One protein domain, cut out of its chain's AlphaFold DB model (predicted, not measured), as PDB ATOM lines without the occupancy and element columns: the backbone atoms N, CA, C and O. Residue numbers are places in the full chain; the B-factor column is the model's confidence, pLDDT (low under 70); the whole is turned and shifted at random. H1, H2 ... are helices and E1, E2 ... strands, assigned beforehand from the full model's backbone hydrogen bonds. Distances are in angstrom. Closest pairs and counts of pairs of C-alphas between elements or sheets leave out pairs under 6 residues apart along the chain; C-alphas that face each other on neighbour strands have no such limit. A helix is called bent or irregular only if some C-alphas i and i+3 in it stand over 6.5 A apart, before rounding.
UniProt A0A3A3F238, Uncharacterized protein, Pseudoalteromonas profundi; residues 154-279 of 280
ATOM      1  N   TRP A 154       5.667  -7.846 -21.995       93.81
ATOM      2  CA  TRP A 154       6.188  -9.188 -21.747       93.81
ATOM      3  C   TRP A 154       7.132  -9.645 -22.852       93.81
ATOM      4  O   TRP A 154       6.818  -9.548 -24.037       93.81
ATOM      5  N   ALA A 155       8.270 -10.208 -22.458       94.38
ATOM      6  CA  ALA A 155       9.260 -10.792 -23.345       94.38
ATOM      7  C   ALA A 155       9.487 -12.263 -22.997       94.38
ATOM      8  O   ALA A 155       9.847 -12.591 -21.864       94.38
ATOM      9  N   LEU A 156       9.330 -13.143 -23.993       95.50
ATOM     10  CA  LEU A 156       9.714 -14.551 -23.872       95.50
ATOM     11  C   LEU A 156      11.224 -14.646 -23.610       95.50
ATOM     12  O   LEU A 156      12.005 -14.188 -24.451       95.50
ATOM     13  N   GLN A 157      11.600 -15.226 -22.471       93.81
ATOM     14  CA  GLN A 157      12.988 -15.473 -22.069       93.81
ATOM     15  C   GLN A 157      13.454 -16.850 -22.522       93.81
ATOM     16  O   GLN A 157      14.521 -17.000 -23.110       93.81
ATOM     17  N   SER A 158      12.638 -17.862 -22.253       92.81
ATOM     18  CA  SER A 158      12.933 -19.237 -22.616       92.81
ATOM     19  C   SER A 158      11.644 -20.032 -22.731       92.81
ATOM     20  O   SER A 158      10.648 -19.741 -22.071       92.81
ATOM     21  N   THR A 159      11.675 -21.043 -23.586       93.25
ATOM     22  CA  THR A 159      10.643 -22.070 -23.666       93.25
ATOM     23  C   THR A 159      11.313 -23.437 -23.686       93.25
ATOM     24  O   THR A 159      12.472 -23.581 -24.101       93.25
ATOM     25  N   SER A 160      10.611 -24.432 -23.165       91.88
ATOM     26  CA  SER A 160      10.980 -25.826 -23.270       91.88
ATOM     27  C   SER A 160       9.764 -26.700 -23.448       91.88
ATOM     28  O   SER A 160       8.728 -26.454 -22.838       91.88
ATOM     29  N   MET A 161       9.934 -27.768 -24.210       90.38
ATOM     30  CA  MET A 161       8.917 -28.779 -24.409       90.38
ATOM     31  C   MET A 161       9.576 -30.151 -24.445       90.38
ATOM     32  O   MET A 161      10.610 -30.343 -25.085       90.38
ATOM     33  N   CYS A 162       8.938 -31.115 -23.796       89.00
ATOM     34  CA  CYS A 162       9.323 -32.513 -23.829       89.00
ATOM     35  C   CYS A 162       8.107 -33.373 -24.179       89.00
ATOM     36  O   CYS A 162       7.019 -33.214 -23.621       89.00
ATOM     37  N   SER A 163       8.276 -34.296 -25.124       86.75
ATOM     38  CA  SER A 163       7.219 -35.251 -25.444       86.75
ATOM     39  C   SER A 163       7.002 -36.207 -24.270       86.75
ATOM     40  O   SER A 163       7.961 -36.646 -23.633       86.75
ATOM     41  N   SER A 164       5.752 -36.569 -23.997       81.12
ATOM     42  CA  SER A 164       5.397 -37.491 -22.917       81.12
ATOM     43  C   SER A 164       4.348 -38.482 -23.400       81.12
ATOM     44  O   SER A 164       3.347 -38.077 -23.977       81.12
ATOM     45  N   VAL A 165       4.584 -39.776 -23.181       76.75
ATOM     46  CA  VAL A 165       3.680 -40.863 -23.604       76.75
ATOM     47  C   VAL A 165       2.790 -41.341 -22.448       76.75
ATOM     48  O   VAL A 165       1.680 -41.802 -22.686       76.75
ATOM     49  N   ASP A 166       3.262 -41.208 -21.204       73.75
ATOM     50  CA  ASP A 166       2.541 -41.572 -19.978       73.75
ATOM     51  C   ASP A 166       2.940 -40.592 -18.867       73.75
ATOM     52  O   ASP A 166       3.974 -40.756 -18.220       73.75
ATOM     53  N   ILE A 167       2.126 -39.555 -18.661       68.00
ATOM     54  CA  ILE A 167       2.405 -38.497 -17.674       68.00
ATOM     55  C   ILE A 167       2.333 -39.029 -16.235       68.00
ATOM     56  O   ILE A 167       3.030 -38.527 -15.352       68.00
ATOM     57  N   ALA A 168       1.533 -40.073 -15.995       69.88
ATOM     58  CA  ALA A 168       1.392 -40.661 -14.667       69.88
ATOM     59  C   ALA A 168       2.660 -41.419 -14.247       69.88
ATOM     60  O   ALA A 168       3.000 -41.446 -13.066       69.88
ATOM     61  N   LYS A 169       3.376 -42.023 -15.205       71.75
ATOM     62  CA  LYS A 169       4.607 -42.790 -14.937       71.75
ATOM     63  C   LYS A 169       5.895 -42.050 -15.283       71.75
ATOM     64  O   LYS A 169       6.958 -42.441 -14.805       71.75
ATOM     65  N   HIS A 170       5.823 -41.012 -16.109       72.06
ATOM     66  CA  HIS A 170       6.971 -40.250 -16.574       72.06
ATOM     67  C   HIS A 170       6.664 -38.748 -16.519       72.06
ATOM     68  O   HIS A 170       5.833 -38.250 -17.275       72.06
ATOM     69  N   GLN A 171       7.369 -38.026 -15.637       73.81
ATOM     70  CA  GLN A 171       7.227 -36.576 -15.435       73.81
ATOM     71  C   GLN A 171       8.467 -35.801 -15.928       73.81
ATOM     72  O   GLN A 171       9.196 -35.215 -15.124       73.81
ATOM     73  N   PRO A 172       8.745 -35.784 -17.244       78.62
ATOM     74  CA  PRO A 172       9.914 -35.103 -17.805       78.62
ATOM     75  C   PRO A 172       9.895 -33.586 -17.561       78.62
ATOM     76  O   PRO A 172      10.943 -32.943 -17.573       78.62
ATOM     77  N   ILE A 173       8.726 -33.014 -17.266       84.81
ATOM     78  CA  ILE A 173       8.557 -31.589 -16.973       84.81
ATOM     79  C   ILE A 173       9.398 -31.079 -15.795       84.81
ATOM     80  O   ILE A 173       9.736 -29.902 -15.780       84.81
ATOM     81  N   HIS A 174       9.785 -31.924 -14.827       88.62
ATOM     82  CA  HIS A 174      10.641 -31.483 -13.712       88.62
ATOM     83  C   HIS A 174      11.995 -30.978 -14.208       88.62
ATOM     84  O   HIS A 174      12.415 -29.891 -13.821       88.62
ATOM     85  N   ALA A 175      12.643 -31.726 -15.105       87.38
ATOM     86  CA  ALA A 175      13.932 -31.337 -15.670       87.38
ATOM     87  C   ALA A 175      13.806 -30.065 -16.520       87.38
ATOM     88  O   ALA A 175      14.657 -29.177 -16.444       87.38
ATOM     89  N   GLU A 176      12.715 -29.938 -17.281       90.06
ATOM     90  CA  GLU A 176      12.467 -28.748 -18.097       90.06
ATOM     91  C   GLU A 176      12.183 -27.502 -17.261       90.06
ATOM     92  O   GLU A 176      12.688 -26.420 -17.568       90.06
ATOM     93  N   LEU A 177      11.434 -27.661 -16.168       90.75
ATOM     94  CA  LEU A 177      11.232 -26.613 -15.175       90.75
ATOM     95  C   LEU A 177      12.561 -26.210 -14.546       90.75
ATOM     96  O   LEU A 177      12.885 -25.029 -14.552       90.75
ATOM     97  N   GLU A 178      13.367 -27.149 -14.050       90.44
ATOM     98  CA  GLU A 178      14.668 -26.815 -13.458       90.44
ATOM     99  C   GLU A 178      15.570 -26.069 -14.446       90.44
ATOM    100  O   GLU A 178      16.148 -25.038 -14.089       90.44
ATOM    101  N   ARG A 179      15.618 -26.520 -15.706       88.88
ATOM    102  CA  ARG A 179      16.356 -25.853 -16.782       88.88
ATOM    103  C   ARG A 179      15.877 -24.416 -16.974       88.88
ATOM    104  O   ARG A 179      16.684 -23.494 -16.874       88.88
ATOM    105  N   VAL A 180      14.582 -24.207 -17.208       90.88
ATOM    106  CA  VAL A 180      14.004 -22.872 -17.443       90.88
ATOM    107  C   VAL A 180      14.165 -21.955 -16.230       90.88
ATOM    108  O   VAL A 180      14.527 -20.789 -16.387       90.88
ATOM    109  N   LEU A 181      13.964 -22.473 -15.019       89.56
ATOM    110  CA  LEU A 181      14.075 -21.712 -13.774       89.56
ATOM    111  C   LEU A 181      15.520 -21.357 -13.408       89.56
ATOM    112  O   LEU A 181      15.733 -20.382 -12.689       89.56
ATOM    113  N   SER A 182      16.509 -22.114 -13.892       88.38
ATOM    114  CA  SER A 182      17.928 -21.774 -13.726       88.38
ATOM    115  C   SER A 182      18.370 -20.575 -14.572       88.38
ATOM    116  O   SER A 182      19.357 -19.929 -14.235       88.38
ATOM    117  N   LEU A 183      17.629 -20.246 -15.638       86.44
ATOM    118  CA  LEU A 183      17.964 -19.151 -16.554       86.44
ATOM    119  C   LEU A 183      17.510 -17.776 -16.045       86.44
ATOM    120  O   LEU A 183      17.871 -16.765 -16.640       86.44
ATOM    121  N   ASN A 184      16.707 -17.721 -14.979       80.62
ATOM    122  CA  ASN A 184      16.237 -16.469 -14.395       80.62
ATOM    123  C   ASN A 184      16.372 -16.502 -12.870       80.62
ATOM    124  O   ASN A 184      15.859 -17.402 -12.207       80.62
ATOM    125  N   GLU A 185      17.049 -15.510 -12.295       79.69
ATOM    126  CA  GLU A 185      17.243 -15.399 -10.849       79.69
ATOM    127  C   GLU A 185      15.997 -14.913 -10.101       79.69
ATOM    128  O   GLU A 185      15.820 -15.292  -8.939       79.69
ATOM    129  N   GLN A 186      15.118 -14.161 -10.771       85.94
ATOM    130  CA  GLN A 186      13.922 -13.566 -10.181       85.94
ATOM    131  C   GLN A 186      12.949 -14.618  -9.622       85.94
ATOM    132  O   GLN A 186      12.989 -15.812  -9.947       85.94
ATOM    133  N   LYS A 187      12.116 -14.163  -8.682       90.81
ATOM    134  CA  LYS A 187      10.991 -14.945  -8.168       90.81
ATOM    135  C   LYS A 187       9.851 -14.875  -9.177       90.81
ATOM    136  O   LYS A 187       9.671 -13.862  -9.839       90.81
ATOM    137  N   ILE A 188       9.095 -15.961  -9.274       93.94
ATOM    138  CA  ILE A 188       7.941 -16.043 -10.162       93.94
ATOM    139  C   ILE A 188       6.752 -15.413  -9.452       93.94
ATOM    140  O   ILE A 188       6.349 -15.875  -8.380       93.94
ATOM    141  N   ASP A 189       6.163 -14.402 -10.077       93.44
ATOM    142  CA  ASP A 189       5.008 -13.714  -9.516       93.44
ATOM    143  C   ASP A 189       3.685 -14.312 -10.003       93.44
ATOM    144  O   ASP A 189       2.686 -14.275  -9.288       93.44
ATOM    145  N   LEU A 190       3.679 -14.883 -11.211       92.81
ATOM    146  CA  LEU A 190       2.485 -15.411 -11.866       92.81
ATOM    147  C   LEU A 190       2.768 -16.761 -12.528       92.81
ATOM    148  O   LEU A 190       3.704 -16.893 -13.314       92.81
ATOM    149  N   VAL A 191       1.932 -17.760 -12.253       92.06
ATOM    150  CA  VAL A 191       1.973 -19.074 -12.908       92.06
ATOM    151  C   VAL A 191       0.632 -19.338 -13.578       92.06
ATOM    152  O   VAL A 191      -0.383 -19.437 -12.895       92.06
ATOM    153  N   PHE A 192       0.624 -19.505 -14.899       89.00
ATOM    154  CA  PHE A 192      -0.488 -20.137 -15.605       89.00
ATOM    155  C   PHE A 192      -0.299 -21.644 -15.477       89.00
ATOM    156  O   PHE A 192       0.600 -22.223 -16.095       89.00
ATOM    157  N   ALA A 193      -1.093 -22.250 -14.599       85.62
ATOM    158  CA  ALA A 193      -1.071 -23.685 -14.371       85.62
ATOM    159  C   ALA A 193      -1.804 -24.401 -15.516       85.62
ATOM    160  O   ALA A 193      -2.790 -23.867 -16.035       85.62
ATOM    161  N   PRO A 194      -1.363 -25.610 -15.897       78.94
ATOM    162  CA  PRO A 194      -2.087 -26.382 -16.881       78.94
ATOM    163  C   PRO A 194      -3.357 -26.941 -16.234       78.94
ATOM    164  O   PRO A 194      -3.453 -27.118 -15.018       78.94
ATOM    165  N   GLY A 195      -4.334 -27.266 -17.060       69.06
ATOM    166  CA  GLY A 195      -5.587 -27.855 -16.617       69.06
ATOM    167  C   GLY A 195      -6.639 -27.645 -17.684       69.06
ATOM    168  O   GLY A 195      -6.452 -26.854 -18.589       69.06
ATOM    169  N   ASN A 196      -7.731 -28.384 -17.615       64.62
ATOM    170  CA  ASN A 196      -8.665 -28.473 -18.736       64.62
ATOM    171  C   ASN A 196     -10.102 -28.704 -18.267       64.62
ATOM    172  O   ASN A 196     -10.868 -29.420 -18.907       64.62
ATOM    173  N   GLY A 197     -10.449 -28.141 -17.110       60.47
ATOM    174  CA  GLY A 197     -11.774 -28.286 -16.511       60.47
ATOM    175  C   GLY A 197     -12.095 -29.686 -15.970       60.47
ATOM    176  O   GLY A 197     -13.213 -29.886 -15.507       60.47
ATOM    177  N   LEU A 198     -11.154 -30.640 -16.005       62.81
ATOM    178  CA  LEU A 198     -11.255 -31.918 -15.297       62.81
ATOM    179  C   LEU A 198     -10.450 -31.887 -13.995       62.81
ATOM    180  O   LEU A 198      -9.421 -31.219 -13.923       62.81
ATOM    181  N   GLU A 199     -10.911 -32.639 -12.991       54.38
ATOM    182  CA  GLU A 199     -10.238 -32.835 -11.697       54.38
ATOM    183  C   GLU A 199      -8.950 -33.660 -11.860       54.38
ATOM    184  O   GLU A 199      -8.863 -34.819 -11.455       54.38
ATOM    185  N   SER A 200      -7.937 -33.088 -12.502       61.38
ATOM    186  CA  SER A 200      -6.586 -33.628 -12.473       61.38
ATOM    187  C   SER A 200      -5.605 -32.523 -12.119       61.38
ATOM    188  O   SER A 200      -5.177 -31.723 -12.947       61.38
ATOM    189  N   ASP A 201      -5.238 -32.523 -10.843       67.62
ATOM    190  CA  ASP A 201      -4.211 -31.674 -10.253       67.62
ATOM    191  C   ASP A 201      -2.804 -32.262 -10.463       67.62
ATOM    192  O   ASP A 201      -1.911 -32.068  -9.641       67.62
ATOM    193  N   ASP A 202      -2.558 -32.985 -11.564       73.56
ATOM    194  CA  ASP A 202      -1.252 -33.614 -11.832       73.56
ATOM    195  C   ASP A 202      -0.106 -32.586 -11.817       73.56
ATOM    196  O   ASP A 202       1.036 -32.903 -11.475       73.56
ATOM    197  N   TRP A 203      -0.416 -31.326 -12.128       79.25
ATOM    198  CA  TRP A 203       0.517 -30.204 -12.090       79.25
ATOM    199  C   TRP A 203       0.993 -29.843 -10.679       79.25
ATOM    200  O   TRP A 203       2.075 -29.276 -10.525       79.25
ATOM    201  N   VAL A 204       0.251 -30.218  -9.630       80.31
ATOM    202  CA  VAL A 204       0.663 -30.042  -8.227       80.31
ATOM    203  C   VAL A 204       1.957 -30.803  -7.944       80.31
ATOM    204  O   VAL A 204       2.772 -30.363  -7.131       80.31
ATOM    205  N   SER A 205       2.227 -31.886  -8.681       82.75
ATOM    206  CA  SER A 205       3.507 -32.598  -8.600       82.75
ATOM    207  C   SER A 205       4.708 -31.747  -9.040       82.75
ATOM    208  O   SER A 205       5.848 -32.132  -8.784       82.75
ATOM    209  N   TYR A 206       4.489 -30.579  -9.656       86.88
ATOM    210  CA  TYR A 206       5.540 -29.649 -10.087       86.88
ATOM    211  C   TYR A 206       5.905 -28.645  -8.985       86.88
ATOM    212  O   TYR A 206       6.972 -28.024  -9.042       86.88
ATOM    213  N   LEU A 207       5.058 -28.501  -7.954       87.12
ATOM    214  CA  LEU A 207       5.277 -27.578  -6.838       87.12
ATOM    215  C   LEU A 207       6.625 -27.762  -6.129       87.12
ATOM    216  O   LEU A 207       7.225 -26.743  -5.797       87.12
ATOM    217  N   PRO A 208       7.168 -28.978  -5.915       89.25
ATOM    218  CA  PRO A 208       8.491 -29.132  -5.312       89.25
ATOM    219  C   PRO A 208       9.592 -28.403  -6.092       89.25
ATOM    220  O   PRO A 208      10.435 -27.743  -5.485       89.25
ATOM    221  N   VAL A 209       9.554 -28.445  -7.427       90.50
ATOM    222  CA  VAL A 209      10.504 -27.718  -8.283       90.50
ATOM    223  C   VAL A 209      10.226 -26.213  -8.232       90.50
ATOM    224  O   VAL A 209      11.145 -25.419  -8.017       90.50
ATOM    225  N   LEU A 210       8.954 -25.819  -8.355       90.25
ATOM    226  CA  LEU A 210       8.536 -24.414  -8.337       90.25
ATOM    227  C   LEU A 210       8.813 -23.724  -6.995       90.25
ATOM    228  O   LEU A 210       9.152 -22.544  -6.995       90.25
ATOM    229  N   SER A 211       8.732 -24.442  -5.868       90.88
ATOM    230  CA  SER A 211       8.898 -23.930  -4.493       90.88
ATOM    231  C   SER A 211      10.200 -23.153  -4.277       90.88
ATOM    232  O   SER A 211      10.259 -22.229  -3.468       90.88
ATOM    233  N   LYS A 212      11.236 -23.458  -5.067       88.38
ATOM    234  CA  LYS A 212      12.519 -22.740  -5.065       88.38
ATOM    235  C   LYS A 212      12.364 -21.281  -5.545       88.38
ATOM    236  O   LYS A 212      13.137 -20.401  -5.152       88.38
ATOM    237  N   LYS A 213      11.361 -21.002  -6.381       92.81
ATOM    238  CA  LYS A 213      11.163 -19.747  -7.126       92.81
ATOM    239  C   LYS A 213       9.819 -19.054  -6.881       92.81
ATOM    240  O   LYS A 213       9.724 -17.874  -7.197       92.81
ATOM    241  N   ILE A 214       8.837 -19.724  -6.288       93.31
ATOM    242  CA  ILE A 214       7.556 -19.121  -5.878       93.31
ATOM    243  C   ILE A 214       7.577 -18.704  -4.398       93.31
ATOM    244  O   ILE A 214       8.508 -19.039  -3.658       93.31
ATOM    245  N   ASN A 215       6.560 -17.961  -3.967       90.19
ATOM    246  CA  ASN A 215       6.275 -17.631  -2.571       90.19
ATOM    247  C   ASN A 215       4.749 -17.514  -2.350       90.19
ATOM    248  O   ASN A 215       3.958 -17.790  -3.246       90.19
ATOM    249  N   GLU A 216       4.332 -17.106  -1.152       88.94
ATOM    250  CA  GLU A 216       2.915 -16.931  -0.780       88.94
ATOM    251  C   GLU A 216       2.167 -15.840  -1.567       88.94
ATOM    252  O   GLU A 216       0.940 -15.815  -1.570       88.94
ATOM    253  N   GLN A 217       2.894 -14.940  -2.233       90.06
ATOM    254  CA  GLN A 217       2.340 -13.879  -3.074       90.06
ATOM    255  C   GLN A 217       2.245 -14.295  -4.547       90.06
ATOM    256  O   GLN A 217       1.611 -13.584  -5.328       90.06
ATOM    257  N   THR A 218       2.844 -15.431  -4.930       91.62
ATOM    258  CA  THR A 218       2.750 -15.959  -6.293       91.62
ATOM    259  C   THR A 218       1.292 -16.261  -6.625       91.62
ATOM    260  O   THR A 218       0.631 -17.071  -5.973       91.62
ATOM    261  N   MET A 219       0.797 -15.624  -7.679       90.31
ATOM    262  CA  MET A 219      -0.542 -15.842  -8.194       90.31
ATOM    263  C   MET A 219      -0.559 -17.074  -9.098       90.31
ATOM    264  O   MET A 219       0.228 -17.181 -10.038       90.31
ATOM    265  N   PHE A 220      -1.497 -17.983  -8.846       87.00
ATOM    266  CA  PHE A 220      -1.771 -19.109  -9.731       87.00
ATOM    267  C   PHE A 220      -3.021 -18.811 -10.544       87.00
ATOM    268  O   PHE A 220      -4.125 -18.721 -10.007       87.00
ATOM    269  N   GLN A 221      -2.833 -18.663 -11.848       82.75
ATOM    270  CA  GLN A 221      -3.912 -18.614 -12.808       82.75
ATOM    271  C   GLN A 221      -4.208 -20.044 -13.250       82.75
ATOM    272  O   GLN A 221      -3.508 -20.615 -14.085       82.75
ATOM    273  N   LEU A 222      -5.245 -20.630 -12.656       73.94
ATOM    274  CA  LEU A 222      -5.819 -21.872 -13.159       73.94
ATOM    275  C   LEU A 222      -6.468 -21.605 -14.531       73.94
ATOM    276  O   LEU A 222      -6.844 -20.458 -14.813       73.94
ATOM    277  N   PRO A 223      -6.586 -22.625 -15.395       62.34
ATOM    278  CA  PRO A 223      -7.091 -22.449 -16.747       62.34
ATOM    279  C   PRO A 223      -8.442 -21.741 -16.728       62.34
ATOM    280  O   PRO A 223      -9.385 -22.173 -16.065       62.34
ATOM    281  N   ASN A 224      -8.517 -20.634 -17.463       49.91
ATOM    282  CA  ASN A 224      -9.670 -19.732 -17.486       49.91
ATOM    283  C   ASN A 224     -10.892 -20.303 -18.217       49.91
ATOM    284  O   ASN A 224     -11.855 -19.577 -18.430       49.91
ATOM    285  N   TYR A 225     -10.862 -21.563 -18.647       55.72
ATOM    286  CA  TYR A 225     -11.874 -22.126 -19.525       55.72
ATOM    287  C   TYR A 225     -12.606 -23.299 -18.857       55.72
ATOM    288  O   TYR A 225     -12.044 -24.359 -18.586       55.72
ATOM    289  N   LYS A 226     -13.910 -23.121 -18.607       50.53
ATOM    290  CA  LYS A 226     -14.797 -24.183 -18.079       50.53
ATOM    291  C   LYS A 226     -15.268 -25.167 -19.159       50.53
ATOM    292  O   LYS A 226     -15.898 -26.172 -18.848       50.53
ATOM    293  N   LEU A 227     -14.964 -24.877 -20.427       52.66
ATOM    294  CA  LEU A 227     -15.375 -25.648 -21.600       52.66
ATOM    295  C   LEU A 227     -14.358 -26.710 -22.030       52.66
ATOM    296  O   LEU A 227     -14.534 -27.257 -23.102       52.66
ATOM    297  N   GLY A 228     -13.337 -27.025 -21.230       69.06
ATOM    298  CA  GLY A 228     -12.338 -28.060 -21.530       69.06
ATOM    299  C   GLY A 228     -11.306 -27.690 -22.611       69.06
ATOM    300  O   GLY A 228     -10.973 -26.527 -22.764       69.06
ATOM    301  N   LYS A 229     -10.700 -28.658 -23.306       80.44
ATOM    302  CA  LYS A 229      -9.478 -28.438 -24.116       80.44
ATOM    303  C   LYS A 229      -9.723 -27.617 -25.385       80.44
ATOM    304  O   LYS A 229     -10.699 -27.863 -26.091       80.44
ATOM    305  N   MET A 230      -8.779 -26.728 -25.712       84.19
ATOM    306  CA  MET A 230      -8.756 -25.940 -26.961       84.19
ATOM    307  C   MET A 230      -7.408 -25.994 -27.708       84.19
ATOM    308  O   MET A 230      -7.221 -25.276 -28.691       84.19
ATOM    309  N   GLY A 231      -6.460 -26.813 -27.240       88.12
ATOM    310  CA  GLY A 231      -5.192 -27.086 -27.917       88.12
ATOM    311  C   GLY A 231      -4.430 -25.827 -28.337       88.12
ATOM    312  O   GLY A 231      -4.185 -24.951 -27.516       88.12
ATOM    313  N   ALA A 232      -4.054 -25.693 -29.611       92.81
ATOM    314  CA  ALA A 232      -3.277 -24.546 -30.109       92.81
ATOM    315  C   ALA A 232      -3.864 -23.163 -29.784       92.81
ATOM    316  O   ALA A 232      -3.125 -22.192 -29.595       92.81
ATOM    317  N   ILE A 233      -5.187 -23.067 -29.676       91.12
ATOM    318  CA  ILE A 233      -5.896 -21.820 -29.379       91.12
ATOM    319  C   ILE A 233      -5.697 -21.410 -27.917       91.12
ATOM    320  O   ILE A 233      -5.605 -20.218 -27.620       91.12
ATOM    321  N   GLU A 234      -5.584 -22.377 -27.006       88.12
ATOM    322  CA  GLU A 234      -5.369 -22.123 -25.581       88.12
ATOM    323  C   GLU A 234      -4.127 -21.264 -25.341       88.12
ATOM    324  O   GLU A 234      -4.185 -20.285 -24.597       88.12
ATOM    325  N   GLY A 235      -3.019 -21.595 -26.008       89.62
ATOM    326  CA  GLY A 235      -1.778 -20.835 -25.901       89.62
ATOM    327  C   GLY A 235      -1.981 -19.367 -26.268       89.62
ATOM    328  O   GLY A 235      -1.550 -18.474 -25.537       89.62
ATOM    329  N   VAL A 236      -2.684 -19.108 -27.375       92.12
ATOM    330  CA  VAL A 236      -2.994 -17.749 -27.848       92.12
ATOM    331  C   VAL A 236      -3.812 -16.986 -26.809       92.12
ATOM    332  O   VAL A 236      -3.487 -15.840 -26.499       92.12
ATOM    333  N   VAL A 237      -4.839 -17.618 -26.237       87.62
ATOM    334  CA  VAL A 237      -5.708 -17.002 -25.222       87.62
ATOM    335  C   VAL A 237      -4.942 -16.717 -23.931       87.62
ATOM    336  O   VAL A 237      -5.018 -15.602 -23.412       87.62
ATOM    337  N   ASN A 238      -4.161 -17.678 -23.432       87.19
ATOM    338  CA  ASN A 238      -3.343 -17.501 -22.231       87.19
ATOM    339  C   ASN A 238      -2.343 -16.358 -22.416       87.19
ATOM    340  O   ASN A 238      -2.196 -15.503 -21.540       87.19
ATOM    341  N   LEU A 239      -1.706 -16.293 -23.585       90.38
ATOM    342  CA  LEU A 239      -0.731 -15.256 -23.870       90.38
ATOM    343  C   LEU A 239      -1.371 -13.878 -24.071       90.38
ATOM    344  O   LEU A 239      -0.818 -12.878 -23.614       90.38
ATOM    345  N   ALA A 240      -2.545 -13.814 -24.701       89.00
ATOM    346  CA  ALA A 240      -3.318 -12.582 -24.810       89.00
ATOM    347  C   ALA A 240      -3.793 -12.081 -23.445       89.00
ATOM    348  O   ALA A 240      -3.739 -10.878 -23.188       89.00
ATOM    349  N   SER A 241      -4.181 -12.991 -22.550       85.31
ATOM    350  CA  SER A 241      -4.503 -12.659 -21.164       85.31
ATOM    351  C   SER A 241      -3.290 -12.065 -20.445       85.31
ATOM    352  O   SER A 241      -3.386 -10.959 -19.914       85.31
ATOM    353  N   LEU A 242      -2.124 -12.723 -20.515       87.62
ATOM    354  CA  LEU A 242      -0.875 -12.214 -19.936       87.62
ATOM    355  C   LEU A 242      -0.512 -10.819 -20.478       87.62
ATOM    356  O   LEU A 242      -0.167  -9.927 -19.705       87.62
ATOM    357  N   ALA A 243      -0.587 -10.634 -21.799       86.00
ATOM    358  CA  ALA A 243      -0.117  -9.428 -22.476       86.00
ATOM    359  C   ALA A 243      -1.047  -8.218 -22.336       86.00
ATOM    360  O   ALA A 243      -0.560  -7.092 -22.239       86.00
ATOM    361  N   ASN A 244      -2.364  -8.436 -22.335       78.62
ATOM    362  CA  ASN A 244      -3.341  -7.352 -22.455       78.62
ATOM    363  C   ASN A 244      -4.126  -7.079 -21.173       78.62
ATOM    364  O   ASN A 244      -4.773  -6.037 -21.071       78.62
ATOM    365  N   SER A 245      -4.112  -7.993 -20.202       77.81
ATOM    366  CA  SER A 245      -4.831  -7.780 -18.952       77.81
ATOM    367  C   SER A 245      -4.132  -6.728 -18.096       77.81
ATOM    368  O   SER A 245      -2.974  -6.887 -17.700       77.81
ATOM    369  N   SER A 246      -4.878  -5.692 -17.713       73.94
ATOM    370  CA  SER A 246      -4.436  -4.701 -16.727       73.94
ATOM    371  C   SER A 246      -4.196  -5.304 -15.338       73.94
ATOM    372  O   SER A 246      -3.638  -4.637 -14.475       73.94
ATOM    373  N   LEU A 247      -4.631  -6.549 -15.094       76.50
ATOM    374  CA  LEU A 247      -4.338  -7.263 -13.850       76.50
ATOM    375  C   LEU A 247      -2.872  -7.691 -13.759       76.50
ATOM    376  O   LEU A 247      -2.356  -7.784 -12.645       76.50
ATOM    377  N   TYR A 248      -2.229  -7.972 -14.897       79.75
ATOM    378  CA  TYR A 248      -0.874  -8.525 -14.938       79.75
ATOM    379  C   TYR A 248       0.156  -7.520 -15.442       79.75
ATOM    380  O   TYR A 248       1.280  -7.495 -14.938       79.75
ATOM    381  N   ALA A 249      -0.226  -6.697 -16.423       69.00
ATOM    382  CA  ALA A 249       0.635  -5.658 -16.969       69.00
ATOM    383  C   ALA A 249       1.114  -4.721 -15.851       69.00
ATOM    384  O   ALA A 249       0.318  -4.277 -15.027       69.00
ATOM    385  N   GLU A 250       2.421  -4.452 -15.812       71.62
ATOM    386  CA  GLU A 250       3.086  -3.553 -14.849       71.62
ATOM    387  C   GLU A 250       3.033  -3.981 -13.367       71.62
ATOM    388  O   GLU A 250       3.750  -3.408 -12.548       71.62
ATOM    389  N   ARG A 251       2.245  -5.004 -13.008       79.44
ATOM    390  CA  ARG A 251       2.115  -5.513 -11.633       79.44
ATOM    391  C   ARG A 251       3.090  -6.644 -11.311       79.44
ATOM    392  O   ARG A 251       3.454  -6.817 -10.151       79.44
ATOM    393  N   PHE A 252       3.472  -7.420 -12.321       87.25
ATOM    394  CA  PHE A 252       4.311  -8.604 -12.173       87.25
ATOM    395  C   PHE A 252       5.597  -8.464 -12.984       87.25
ATOM    396  O   PHE A 252       5.594  -7.896 -14.075       87.25
ATOM    397  N   GLY A 253       6.700  -8.973 -12.438       88.81
ATOM    398  CA  GLY A 253       8.012  -8.980 -13.074       88.81
ATOM    399  C   GLY A 253       8.249 -10.255 -13.875       88.81
ATOM    400  O   GLY A 253       8.728 -10.184 -15.006       88.81
ATOM    401  N   GLN A 254       7.861 -11.411 -13.333       93.00
ATOM    402  CA  GLN A 254       8.096 -12.709 -13.960       93.00
ATOM    403  C   GLN A 254       6.833 -13.574 -13.997       93.00
ATOM    404  O   GLN A 254       6.173 -13.798 -12.979       93.00
ATOM    405  N   ALA A 255       6.556 -14.136 -15.175       94.44
ATOM    406  CA  ALA A 255       5.472 -15.083 -15.385       94.44
ATOM    407  C   ALA A 255       5.986 -16.416 -15.942       94.44
ATOM    408  O   ALA A 255       6.928 -16.463 -16.738       94.44
ATOM    409  N   LEU A 256       5.336 -17.500 -15.537       94.38
ATOM    410  CA  LEU A 256       5.551 -18.841 -16.058       94.38
ATOM    411  C   LEU A 256       4.245 -19.354 -16.663       94.38
ATOM    412  O   LEU A 256       3.202 -19.295 -16.017       94.38
ATOM    413  N   ILE A 257       4.296 -19.879 -17.883       93.44
ATOM    414  CA  ILE A 257       3.170 -20.574 -18.506       93.44
ATOM    415  C   ILE A 257       3.550 -22.040 -18.638       93.44
ATOM    416  O   ILE A 257       4.522 -22.369 -19.316       93.44
ATOM    417  N   ILE A 258       2.800 -22.913 -17.974       90.75
ATOM    418  CA  ILE A 258       2.977 -24.361 -18.052       90.75
ATOM    419  C   ILE A 258       1.855 -24.903 -18.936       90.75
ATOM    420  O   ILE A 258       0.680 -24.683 -18.656       90.75
ATOM    421  N   SER A 259       2.222 -25.609 -20.000       87.94
ATOM    422  CA  SER A 259       1.280 -26.201 -20.953       87.94
ATOM    423  C   SER A 259       1.400 -27.718 -20.934       87.94
ATOM    424  O   SER A 259       2.504 -28.262 -20.883       87.94
ATOM    425  N   GLN A 260       0.271 -28.417 -21.012       83.00
ATOM    426  CA  GLN A 260       0.249 -29.876 -20.996       83.00
ATOM    427  C   GLN A 260      -0.790 -30.420 -21.964       83.00
ATOM    428  O   GLN A 260      -1.966 -30.075 -21.897       83.00
ATOM    429  N   GLU A 261      -0.359 -31.379 -22.775       81.38
ATOM    430  CA  GLU A 261      -1.241 -32.211 -23.580       81.38
ATOM    431  C   GLU A 261      -1.032 -33.676 -23.193       81.38
ATOM    432  O   GLU A 261       0.051 -34.244 -23.370       81.38
ATOM    433  N   TYR A 262      -2.076 -34.295 -22.631       77.69
ATOM    434  CA  TYR A 262      -2.013 -35.667 -22.119       77.69
ATOM    435  C   TYR A 262      -1.534 -36.655 -23.183       77.69
ATOM    436  O   TYR A 262      -2.087 -36.703 -24.281       77.69
ATOM    437  N   ASN A 263      -0.531 -37.463 -22.823       78.12
ATOM    438  CA  ASN A 263       0.125 -38.451 -23.691       78.12
ATOM    439  C   ASN A 263       0.694 -37.857 -24.991       78.12
ATOM    440  O   ASN A 263       0.838 -38.559 -25.995       78.12
ATOM    441  N   LYS A 264       1.003 -36.555 -24.979       86.00
ATOM    442  CA  LYS A 264       1.612 -35.843 -26.098       86.00
ATOM    443  C   LYS A 264       2.882 -35.120 -25.665       86.00
ATOM    444  O   LYS A 264       3.971 -35.503 -26.092       86.00
ATOM    445  N   TYR A 265       2.763 -34.100 -24.817       86.69
ATOM    446  CA  TYR A 265       3.904 -33.325 -24.329       86.69
ATOM    447  C   TYR A 265       3.598 -32.605 -23.011       86.69
ATOM    448  O   TYR A 265       2.443 -32.409 -22.625       86.69
ATOM    449  N   GLN A 266       4.664 -32.161 -22.354       88.00
ATOM    450  CA  GLN A 266       4.635 -31.160 -21.295       88.00
ATOM    451  C   GLN A 266       5.599 -30.036 -21.676       88.00
ATOM    452  O   GLN A 266       6.656 -30.287 -22.255       88.00
ATOM    453  N   ALA A 267       5.222 -28.796 -21.401       90.38
ATOM    454  CA  ALA A 267       6.000 -27.637 -21.796       90.38
ATOM    455  C   ALA A 267       5.932 -26.525 -20.755       90.38
ATOM    456  O   ALA A 267       4.998 -26.438 -19.954       90.38
ATOM    457  N   VAL A 268       6.937 -25.664 -20.789       93.69
ATOM    458  CA  VAL A 268       7.050 -24.501 -19.923       93.69
ATOM    459  C   VAL A 268       7.665 -23.336 -20.689       93.69
ATOM    460  O   VAL A 268       8.705 -23.478 -21.330       93.69
ATOM    461  N   ALA A 269       7.053 -22.162 -20.571       94.88
ATOM    462  CA  ALA A 269       7.558 -20.908 -21.106       94.88
ATOM    463  C   ALA A 269       7.710 -19.869 -19.988       94.88
ATOM    464  O   ALA A 269       6.819 -19.690 -19.159       94.88
ATOM    465  N   SER A 270       8.850 -19.182 -19.968       95.56
ATOM    466  CA  SER A 270       9.190 -18.139 -19.000       95.56
ATOM    467  C   SER A 270       9.181 -16.770 -19.663       95.56
ATOM    468  O   SER A 270       9.773 -16.566 -20.730       95.56
ATOM    469  N   TYR A 271       8.526 -15.824 -19.002       94.94
ATOM    470  CA  TYR A 271       8.321 -14.463 -19.466       94.94
ATOM    471  C   TYR A 271       8.813 -13.460 -18.428       94.94
ATOM    472  O   TYR A 271       8.616 -13.637 -17.227       94.94
ATOM    473  N   LEU A 272       9.422 -12.384 -18.919       93.31
ATOM    474  CA  LEU A 272       9.876 -11.249 -18.121       93.31
ATOM    475  C   LEU A 272       9.163  -9.987 -18.597       93.31
ATOM    476  O   LEU A 272       9.098  -9.740 -19.805       93.31
ATOM    477  N   TRP A 273       8.651  -9.187 -17.671       91.94
ATOM    478  CA  TRP A 273       8.116  -7.869 -17.982       91.94
ATOM    479  C   TRP A 273       9.258  -6.881 -18.217       91.94
ATOM    480  O   TRP A 273      10.100  -6.689 -17.346       91.94
ATOM    481  N   ILE A 274       9.275  -6.229 -19.379       89.44
ATOM    482  CA  ILE A 274      10.218  -5.163 -19.715       89.44
ATOM    483  C   ILE A 274       9.526  -3.812 -19.530       89.44
ATOM    484  O   ILE A 274       8.603  -3.483 -20.274       89.44
ATOM    485  N   SER A 275       9.972  -3.023 -18.550       84.19
ATOM    486  CA  SER A 275       9.483  -1.665 -18.296       84.19
ATOM    487  C   SER A 275      10.219  -0.620 -19.146       84.19
ATOM    488  O   SER A 275      11.294  -0.873 -19.690       84.19
ATOM    489  N   LYS A 276       9.662   0.598 -19.218       77.69
ATOM    490  CA  LYS A 276      10.321   1.747 -19.869       77.69
ATOM    491  C   LYS A 276      11.677   2.080 -19.246       77.69
ATOM    492  O   LYS A 276      12.589   2.469 -19.961       77.69
ATOM    493  N   GLU A 277      11.810   1.915 -17.933       68.56
ATOM    494  CA  GLU A 277      13.036   2.223 -17.186       68.56
ATOM    495  C   GLU A 277      14.192   1.289 -17.555       68.56
ATOM    496  O   GLU A 277      15.338   1.716 -17.545       68.56
ATOM    497  N   MET A 278      13.890   0.047 -17.944       64.44
ATOM    498  CA  MET A 278      14.887  -0.921 -18.418       64.44
ATOM    499  C   MET A 278      15.259  -0.749 -19.900       64.44
ATOM    500  O   MET A 278      16.130  -1.461 -20.392       64.44
ATOM    501  N   CYS A 279      14.581   0.149 -20.625       56.19
ATOM    502  CA  CYS A 279      14.838   0.428 -22.042       56.19
ATOM    503  C   CYS A 279      15.749   1.648 -22.278       56.19
ATOM    504  O   CYS A 279      16.111   1.892 -23.431       56.19
TER     505      CYS A 279
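What this domain is: This is residues 154 to 279 of the 280 residues of an uncharacterized protein of Pseudoalteromonas profundi (UniProt A0A3A3F238). A twisted sheet of five strands runs through the middle, with H1 along one face and H3 along the other; H2 packs beside H1, and the short helix H4 sticks out past the end of E5. Three strands are long, E1, E5 and E4, while E2 and E3 are short. The printed part has 126 residues, in the order E1 H1 E2 H2 E3 H3 E4 E5 H4; the sheet runs E1 E5 E4 E2 E3 and is mixed, as is the class, helices and strands. It is compact, with a radius of gyration of the C-alphas of 14.2 A and spans of 45 by 31 by 25 A.

Where its parts are: Find C-alpha 154 at (6.188, -9.188, -21.747); from there E1, residues 154 to 163, runs 26.3 A and bends by 58 degrees at residue 157. Beside it look for E5, residues 265 to 274, 29.2 A, then E4, residues 254 to 261, 23.7 A, E2, residues 190 to 192, and E3, residues 219 to 221. The helices are H1, residues 173 to 182, 14.0 A; H2, residues 202 to 210, 13.9 A; H3, residues 232 to 244, 18.8 A; and H4, residues 276 to 279, ending at C-alpha 279, (14.838, 0.428, -22.042).

How they stand to each other: E5 is antiparallel to E1, with N 160 and O 268 2.8 A apart, and to E4, its hairpin partner, with N 257 and O 269 2.8 A apart. E2 is parallel to E4, N 192 to O 256 2.8 A, and to E3, N 221 to O 191 2.8 A. H1 is over E1 and E5 at a height over the sheet of 8.4 A, its closest C-alphas to E5 being Ile 173 and Gln 266, 5.9 A. H3, on the opposite face, is over E4 at 9.4 A, with Gly 235 and Ser 259 closest, their C-alphas 7.9 A apart; these are three layers, helices on both faces of a sheet. H2 touches H1, C-alphas of Tyr 206 and His 174 6.5 A apart, at a shallow tilt of 31 degrees, the same way, and only grazes the sheet. H2 is only just irregular: C-alphas 205 and 208 are 6.9 A apart. E2, H2, E3 form a strand-helix-strand unit, two parallel neighbour strands with a helix between; E1, H1, E2 and E3, H3, E4 are split ones, with other strands between theirs, and the three crossovers are right-handed. Every O i to N i+4 pair is within hydrogen-bond range in H1, 8 of 9 in H3 and 1 of 5 in H2, where 5 of 6 O i to N i+3 pairs are; H4 is too short for such a pair. H4 is not on the sheet.

The domain as a whole: The C-alphas of Lys 169 and Glu 277, the two farthest apart, are 45.9 A from each other. The printed part has no cut, and no link is long. Look for pLDDT under 70 at residues 167 to 168, 195 to 201, 223 to 228, 249 and 277 to 279; the mean of the printed part is 83.0.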